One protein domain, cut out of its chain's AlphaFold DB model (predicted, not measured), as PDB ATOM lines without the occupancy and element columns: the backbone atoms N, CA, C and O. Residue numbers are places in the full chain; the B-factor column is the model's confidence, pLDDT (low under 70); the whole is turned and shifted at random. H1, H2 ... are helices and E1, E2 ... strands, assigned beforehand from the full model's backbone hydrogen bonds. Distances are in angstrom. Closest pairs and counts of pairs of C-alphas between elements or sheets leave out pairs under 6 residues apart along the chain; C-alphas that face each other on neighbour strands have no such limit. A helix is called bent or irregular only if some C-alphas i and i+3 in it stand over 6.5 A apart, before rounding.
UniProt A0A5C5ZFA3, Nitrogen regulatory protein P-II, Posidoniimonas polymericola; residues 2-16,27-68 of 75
ATOM      1  N   VAL A   2     114.728  64.301 159.253       93.75
ATOM      2  CA  VAL A   2     114.999  65.142 160.426       93.75
ATOM      3  C   VAL A   2     114.380  64.456 161.636       93.75
ATOM      4  O   VAL A   2     113.239  64.003 161.551       93.75
ATOM      5  N   ARG A   3     115.128  64.340 162.735       94.62
ATOM      6  CA  ARG A   3     114.651  63.710 163.973       94.62
ATOM      7  C   ARG A   3     115.172  64.423 165.213       94.62
ATOM      8  O   ARG A   3     116.285  64.948 165.216       94.62
ATOM      9  N   GLU A   4     114.380  64.403 166.276       93.25
ATOM     10  CA  GLU A   4     114.829  64.826 167.602       93.25
ATOM     11  C   GLU A   4     115.671  63.721 168.242       93.25
ATOM     12  O   GLU A   4     115.304  62.545 168.224       93.25
ATOM     13  N   VAL A   5     116.818  64.097 168.804       92.00
ATOM     14  CA  VAL A   5     117.751  63.177 169.459       92.00
ATOM     15  C   VAL A   5     118.257  63.754 170.775       92.00
ATOM     16  O   VAL A   5     118.158  64.948 171.066       92.00
ATOM     17  N   LYS A   6     118.840  62.880 171.589       85.44
ATOM     18  CA  LYS A   6     119.465  63.215 172.867       85.44
ATOM     19  C   LYS A   6     120.980  63.156 172.709       85.44
ATOM     20  O   LYS A   6     121.543  62.093 172.476       85.44
ATOM     21  N   GLY A   7     121.640  64.308 172.804       78.38
ATOM     22  CA  GLY A   7     123.088  64.427 172.661       78.38
ATOM     23  C   GLY A   7     123.813  64.369 174.004       78.38
ATOM     24  O   GLY A   7     123.381  64.982 174.980       78.38
ATOM     25  N   MET A   8     124.959  63.686 174.031       75.19
ATOM     26  CA  MET A   8     125.908  63.698 175.146       75.19
ATOM     27  C   MET A   8     127.249  64.260 174.660       75.19
ATOM     28  O   MET A   8     127.784  63.828 173.640       75.19
ATOM     29  N   GLY A   9     127.796  65.250 175.366       71.31
ATOM     30  CA  GLY A   9     129.045  65.910 174.983       71.31
ATOM     31  C   GLY A   9     129.679  66.680 176.139       71.31
ATOM     32  O   GLY A   9     129.181  66.648 177.260       71.31
ATOM     33  N   LYS A  10     130.759  67.425 175.865       64.56
ATOM     34  CA  LYS A  10     131.507  68.205 176.879       64.56
ATOM     35  C   LYS A  10     130.702  69.346 177.527       64.56
ATOM     36  O   LYS A  10     131.196  70.002 178.432       64.56
ATOM     37  N   GLN A  11     129.456  69.565 177.106       60.28
ATOM     38  CA  GLN A  11     128.543  70.630 177.555       60.28
ATOM     39  C   GLN A  11     128.017  70.452 178.992       60.28
ATOM     40  O   GLN A  11     127.174  71.225 179.430       60.28
ATOM     41  N   LYS A  12     128.553  69.473 179.736       55.41
ATOM     42  CA  LYS A  12     128.172  69.126 181.111       55.41
ATOM     43  C   LYS A  12     128.547  70.160 182.180       55.41
ATOM     44  O   LYS A  12     127.888  70.171 183.208       55.41
ATOM     45  N   SER A  13     129.515  71.053 181.943       49.78
ATOM     46  CA  SER A  13     129.990  72.004 182.973       49.78
ATOM     47  C   SER A  13     128.909  72.951 183.528       49.78
ATOM     48  O   SER A  13     129.147  73.602 184.537       49.78
ATOM     49  N   TYR A  14     127.736  73.049 182.894       50.09
ATOM     50  CA  TYR A  14     126.610  73.848 183.394       50.09
ATOM     51  C   TYR A  14     125.593  73.059 184.245       50.09
ATOM     52  O   TYR A  14     124.665  73.665 184.770       50.09
ATOM     53  N   LEU A  15     125.740  71.735 184.396       47.97
ATOM     54  CA  LEU A  15     124.784  70.859 185.101       47.97
ATOM     55  C   LEU A  15     125.299  70.290 186.433       47.97
ATOM     56  O   LEU A  15     124.533  69.633 187.136       47.97
ATOM     57  N   ASP A  16     126.539  70.597 186.824       47.44
ATOM     58  CA  ASP A  16     127.132  70.159 188.102       47.44
ATOM     59  C   ASP A  16     126.430  70.744 189.353       47.44
ATOM     60  O   ASP A  16     126.781  70.397 190.474       47.44
ATOM     61  N   PHE A  27     121.194  64.347 179.221       72.50
ATOM     62  CA  PHE A  27     121.197  64.508 177.774       72.50
ATOM     63  C   PHE A  27     120.629  65.874 177.403       72.50
ATOM     64  O   PHE A  27     119.588  66.274 177.920       72.50
ATOM     65  N   LEU A  28     121.276  66.567 176.468       80.69
ATOM     66  CA  LEU A  28     120.734  67.802 175.907       80.69
ATOM     67  C   LEU A  28     119.923  67.486 174.643       80.69
ATOM     68  O   LEU A  28     120.385  66.683 173.824       80.69
ATOM     69  N   PRO A  29     118.746  68.108 174.453       85.75
ATOM     70  CA  PRO A  29     117.982  67.953 173.223       85.75
ATOM     71  C   PRO A  29     118.783  68.508 172.040       85.75
ATOM     72  O   PRO A  29     119.386  69.583 172.119       85.75
ATOM     73  N   LYS A  30     118.827  67.745 170.947       91.12
ATOM     74  CA  LYS A  30     119.489  68.091 169.686       91.12
ATOM     75  C   LYS A  30     118.617  67.628 168.519       91.12
ATOM     76  O   LYS A  30     117.754  66.770 168.680       91.12
ATOM     77  N   VAL A  31     118.874  68.172 167.336       93.81
ATOM     78  CA  VAL A  31     118.261  67.712 166.086       93.81
ATOM     79  C   VAL A  31     119.319  66.971 165.286       93.81
ATOM     80  O   VAL A  31     120.434  67.465 165.128       93.81
ATOM     81  N   GLU A  32     118.975  65.787 164.791       94.69
ATOM     82  CA  GLU A  32     119.792  65.063 163.827       94.69
ATOM     83  C   GLU A  32     119.179  65.187 162.432       94.69
ATOM     84  O   GLU A  32     117.981  64.962 162.232       94.69
ATOM     85  N   ILE A  33     120.025  65.546 161.470       95.06
ATOM     86  CA  ILE A  33     119.667  65.671 160.063       95.06
ATOM     87  C   ILE A  33     120.463  64.621 159.293       95.06
ATOM     88  O   ILE A  33     121.692  64.635 159.300       95.06
ATOM     89  N   THR A  34     119.754  63.727 158.611       94.38
ATOM     90  CA  THR A  34     120.338  62.741 157.696       94.38
ATOM     91  C   THR A  34     119.962  63.104 156.269       94.38
ATOM     92  O   THR A  34     118.777  63.261 155.958       94.38
ATOM     93  N   LEU A  35     120.959  63.216 155.401       91.56
ATOM     94  CA  LEU A  35     120.797  63.580 153.999       91.56
ATOM     95  C   LEU A  35     121.752  62.753 153.138       91.56
ATOM     96  O   LEU A  35     122.884  62.499 153.544       91.56
ATOM     97  N   TRP A  36     121.267  62.329 151.975       92.06
ATOM     98  CA  TRP A  36     122.070  61.694 150.937       92.06
ATOM     99  C   TRP A  36     122.499  62.768 149.948       92.06
ATOM    100  O   TRP A  36     121.689  63.614 149.565       92.06
ATOM    101  N   VAL A  37     123.768  62.751 149.567       92.00
ATOM    102  CA  VAL A  37     124.360  63.720 148.644       92.00
ATOM    103  C   VAL A  37     125.264  62.989 147.677       92.00
ATOM    104  O   VAL A  37     125.877  61.992 148.052       92.00
ATOM    105  N   ASP A  38     125.366  63.512 146.460       92.38
ATOM    106  CA  ASP A  38     126.402  63.082 145.530       92.38
ATOM    107  C   ASP A  38     127.787  63.375 146.111       92.38
ATOM    108  O   ASP A  38     128.012  64.446 146.690       92.38
ATOM    109  N   ASP A  39     128.738  62.472 145.878       92.44
ATOM    110  CA  ASP A  39     130.121  62.607 146.352       92.44
ATOM    111  C   ASP A  39     130.748  63.937 145.911       92.44
ATOM    112  O   ASP A  39     131.417  64.614 146.693       92.44
ATOM    113  N   ALA A  40     130.443  64.379 144.685       95.44
ATOM    114  CA  ALA A  40     130.916  65.647 144.132       95.44
ATOM    115  C   ALA A  40     130.444  66.885 144.922       95.44
ATOM    116  O   ALA A  40     131.056  67.948 144.828       95.44
ATOM    117  N   ARG A  41     129.358  66.767 145.697       95.56
ATOM    118  CA  ARG A  41     128.749  67.863 146.468       95.56
ATOM    119  C   ARG A  41     128.981  67.748 147.971       95.56
ATOM    120  O   ARG A  41     128.641  68.680 148.701       95.56
ATOM    121  N   ALA A  42     129.566  66.650 148.450       94.44
ATOM    122  CA  ALA A  42     129.726  66.387 149.878       94.44
ATOM    123  C   ALA A  42     130.445  67.536 150.610       94.44
ATOM    124  O   ALA A  42     129.948  68.039 151.619       94.44
ATOM    125  N   GLU A  43     131.565  68.027 150.069       96.56
ATOM    126  CA  GLU A  43     132.313  69.138 150.676       96.56
ATOM    127  C   GLU A  43     131.531  70.459 150.690       96.56
ATOM    128  O   GLU A  43     131.569  71.207 151.669       96.56
ATOM    129  N   GLU A  44     130.820  70.764 149.603       97.69
ATOM    130  CA  GLU A  44     129.983  71.959 149.497       97.69
ATOM    131  C   GLU A  44     128.894  71.953 150.573       97.69
ATOM    132  O   GLU A  44     128.738  72.933 151.309       97.69
ATOM    133  N   VAL A  45     128.195  70.826 150.709       97.19
ATOM    134  CA  VAL A  45     127.110  70.658 151.676       97.19
ATOM    135  C   VAL A  45     127.631  70.770 153.104       97.19
ATOM    136  O   VAL A  45     127.051  71.505 153.901       97.19
ATOM    137  N   VAL A  46     128.758  70.127 153.428       97.00
ATOM    138  CA  VAL A  46     129.379  70.244 154.757       97.00
ATOM    139  C   VAL A  46     129.695  71.703 155.082       97.00
ATOM    140  O   VAL A  46     129.331  72.177 156.159       97.00
ATOM    141  N   ARG A  47     130.312  72.447 154.154       97.88
ATOM    142  CA  ARG A  47     130.614  73.874 154.360       97.88
ATOM    143  C   ARG A  47     129.353  74.690 154.621       97.88
ATOM    144  O   ARG A  47     129.339  75.484 155.558       97.88
ATOM    145  N   LYS A  48     128.292  74.466 153.842       97.75
ATOM    146  CA  LYS A  48     127.018  75.181 153.996       97.75
ATOM    147  C   LYS A  48     126.323  74.876 155.318       97.75
ATOM    148  O   LYS A  48     125.823  75.793 155.964       97.75
ATOM    149  N   VAL A  49     126.339  73.619 155.760       96.62
ATOM    150  CA  VAL A  49     125.790  73.238 157.070       96.62
ATOM    151  C   VAL A  49     126.571  73.912 158.196       96.62
ATOM    152  O   VAL A  49     125.961  74.446 159.119       96.62
ATOM    153  N   VAL A  50     127.905  73.944 158.117       96.94
ATOM    154  CA  VAL A  50     128.731  74.637 159.117       96.94
ATOM    155  C   VAL A  50     128.438  76.136 159.134       96.94
ATOM    156  O   VAL A  50     128.256  76.691 160.213       96.94
ATOM    157  N   GLU A  51     128.370  76.785 157.971       97.38
ATOM    158  CA  GLU A  51     128.056  78.216 157.847       97.38
ATOM    159  C   GLU A  51     126.710  78.562 158.502       97.38
ATOM    160  O   GLU A  51     126.615  79.543 159.234       97.38
ATOM    161  N   ALA A  52     125.689  77.728 158.291       96.31
ATOM    162  CA  ALA A  52     124.347  77.966 158.813       96.31
ATOM    163  C   ALA A  52     124.180  77.611 160.302       96.31
ATOM    164  O   ALA A  52     123.431  78.279 161.010       96.31
ATOM    165  N   ALA A  53     124.825  76.541 160.778       95.19
ATOM    166  CA  ALA A  53     124.565  75.984 162.109       95.19
ATOM    167  C   ALA A  53     125.556  76.442 163.192       95.19
ATOM    168  O   ALA A  53     125.269  76.310 164.383       95.19
ATOM    169  N   ARG A  54     126.737  76.950 162.814       95.75
ATOM    170  CA  ARG A  54     127.789  77.309 163.771       95.75
ATOM    171  C   ARG A  54     127.461  78.618 164.486       95.75
ATOM    172  O   ARG A  54     127.475  79.686 163.883       95.75
ATOM    173  N   THR A  55     127.266  78.552 165.801       94.31
ATOM    174  CA  THR A  55     127.090  79.736 166.657       94.31
ATOM    175  C   THR A  55     128.406  80.224 167.263       94.31
ATOM    176  O   THR A  55     128.474  81.320 167.818       94.31
ATOM    177  N   GLY A  56     129.457  79.399 167.204       91.25
ATOM    178  CA  GLY A  56     130.735  79.655 167.867       91.25
ATOM    179  C   GLY A  56     130.733  79.283 169.350       91.25
ATOM    180  O   GLY A  56     131.759  79.426 170.015       91.25
ATOM    181  N   ARG A  57     129.612  78.781 169.880       88.12
ATOM    182  CA  ARG A  57     129.491  78.311 171.262       88.12
ATOM    183  C   ARG A  57     129.694  76.803 171.335       88.12
ATOM    184  O   ARG A  57     129.506  76.059 170.373       88.12
ATOM    185  N   MET A  58     130.067  76.321 172.516       84.19
ATOM    186  CA  MET A  58     130.189  74.883 172.715       84.19
ATOM    187  C   MET A  58     128.818  74.214 172.573       84.19
ATOM    188  O   MET A  58     127.852  74.645 173.197       84.19
ATOM    189  N   GLY A  59     128.750  73.141 171.782       86.12
ATOM    190  CA  GLY A  59     127.501  72.422 171.532       86.12
ATOM    191  C   GLY A  59     126.899  72.605 170.141       86.12
ATOM    192  O   GLY A  59     125.833  72.031 169.915       86.12
ATOM    193  N   ASP A  60     127.580  73.313 169.230       91.19
ATOM    194  CA  ASP A  60     127.200  73.463 167.808       91.19
ATOM    195  C   ASP A  60     127.002  72.119 167.075       91.19
ATOM    196  O   ASP A  60     126.341  72.055 166.045       91.19
ATOM    197  N   GLY A  61     127.515  71.020 167.633       91.38
ATOM    198  CA  GLY A  61     127.251  69.666 167.158       91.38
ATOM    199  C   GLY A  61     128.430  69.056 166.413       91.38
ATOM    200  O   GLY A  61     129.583  69.441 166.615       91.38
ATOM    201  N   LYS A  62     128.141  68.028 165.613       93.31
ATOM    202  CA  LYS A  62     129.114  67.283 164.807       93.31
ATOM    203  C   LYS A  62     128.470  66.892 163.484       93.31
ATOM    204  O   LYS A  62     127.284  66.582 163.455       93.31
ATOM    205  N   ILE A  63     129.275  66.852 162.429       95.75
ATOM    206  CA  ILE A  63     128.884  66.314 161.127       95.75
ATOM    207  C   ILE A  63     129.652  65.009 160.928       95.75
ATOM    208  O   ILE A  63     130.853  64.952 161.192       95.75
ATOM    209  N   MET A  64     128.948  63.963 160.503       95.12
ATOM    210  CA  MET A  64     129.526  62.660 160.184       95.12
ATOM    211  C   MET A  64     129.234  62.358 158.720       95.12
ATOM    212  O   MET A  64     128.084  62.448 158.297       95.12
ATOM    213  N   ILE A  65     130.273  62.015 157.963       94.69
ATOM    214  CA  ILE A  65     130.150  61.551 156.582       94.69
ATOM    215  C   ILE A  65     130.303  60.037 156.626       94.69
ATOM    216  O   ILE A  65     131.293  59.532 157.156       94.69
ATOM    217  N   LEU A  66     129.304  59.328 156.117       93.38
ATOM    218  CA  LEU A  66     129.278  57.872 156.077       93.38
ATOM    219  C   LEU A  66     129.128  57.432 154.619       93.38
ATOM    220  O   LEU A  66     128.383  58.082 153.883       93.38
ATOM    221  N   PRO A  67     129.806  56.351 154.196       90.38
ATOM    222  CA  PRO A  67     129.599  55.802 152.867       90.38
ATOM    223  C   PRO A  67     128.145  55.348 152.711       90.38
ATOM    224  O   PRO A  67     127.566  54.729 153.607       90.38
ATOM    225  N   ALA A  68     127.571  55.669 151.558       84.12
ATOM    226  CA  ALA A  68     126.250  55.228 151.155       84.12
ATOM    227  C   ALA A  68     126.355  53.934 150.355       84.12
ATOM    228  O   ALA A  68     127.227  53.804 149.496       84.12
TER     229      ALA A  68
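Overview. This is residues 2 to 16 and 27 to 68 of the 75 residues of the protein "Nitrogen regulatory protein P-II" of Posidoniimonas polymericola (UniProt A0A5C5ZFA3). What would one see first? The model is a long, loose rod: a ribbon of two antiparallel strands, E1 and E2, leads through residues 34 to 38 to one end of the rod, where the backbone turns and folds back as the long helix H2. The short, irregular helix H1 lies at the other end, and after H2 a tail with no named element, residues 54 to 68, loops over and runs back along the length. What are the parts and their order? The 57 printed residues, interrupted by one cut, include four named elements in the order E1, H1, E2, H2; the sheet has the order E1 - E2, all antiparallel, and the class is mixed, helices and strands. How large is it? It is loose, with a radius of gyration of the C-alphas of 13.3 A, and its C-alphas span 44 by 21 by 16 A.

Arrangement. How do the two strands stand to each other? E1, residues 2 to 7, and E2, residues 28 to 33, are antiparallel neighbours, with 146 degrees between their N-to-C directions. The C-alphas of Val 2 and Ile 33 face each other at 4.7 A, and so do those of Gly 7 and Leu 28 at 5.2 A. Which backbone atoms tie them? N 5 and O 30 are within hydrogen-bond range at 2.8 A, and N 32 and O 3 are so at 2.8 A. Where do the helices stand? H2, residues 39 to 53, is apart from E1, with no C-alpha of the one within 8 A of the other. H1, residues 10 to 14, is also apart from H2. How complete are the helices' backbones? In H1, 0 of 1 O i to N i+4 pairs and 0 of 2 O i to N i+3 pairs are within hydrogen-bond range, while in H2, 9 of 11 O i to N i+4 pairs are.

Along the chain. Where does the first strand lie? E1 runs from Val 2, with its C-alpha at (114.999, 65.142, 160.426), to Gly 7, 14.7 A from first to last C-alpha. What follows up to the cut? H1 takes Lys 10 to Tyr 14, 9.9 A from first to last C-alpha, and is irregular: C-alphas 10 and 13 are 7.3 A apart, where about 5 A is found in a regular helix. What comes after the cut? E2 runs from Leu 28, with its C-alpha at (120.734, 67.802, 175.907), to Ile 33, over 16.0 A. Where is the long helix? H2 runs from Asp 39 to Ala 53, over 21.4 A, and ends with C-alpha 53 at (124.565, 75.984, 162.109); it is irregular, with C-alphas 40 and 43 at 7.5 A.

Size, cuts and confidence. How far does the printed part reach? The two C-alphas farthest apart are those of Asp 16 and Ala 40, at 44.4 A, while the first and last printed C-alphas, of Val 2 and Ala 68, are 17.6 A apart. Where is it cut? Residues 17 to 26 are not printed, and C-alphas 16 and 27 are 13.2 A apart across the cut. Which links are long? Of the links that are printed whole, E1 to H1 has 2 residues and E2 to H2 has 5, and both are tight; the link from H1 to E2 is the one across the cut. Where is confidence low? The mean pLDDT of the printed part is 86.8, with residues 10 to 16 under 70; the mean is 56 for H1 and 96 for H2.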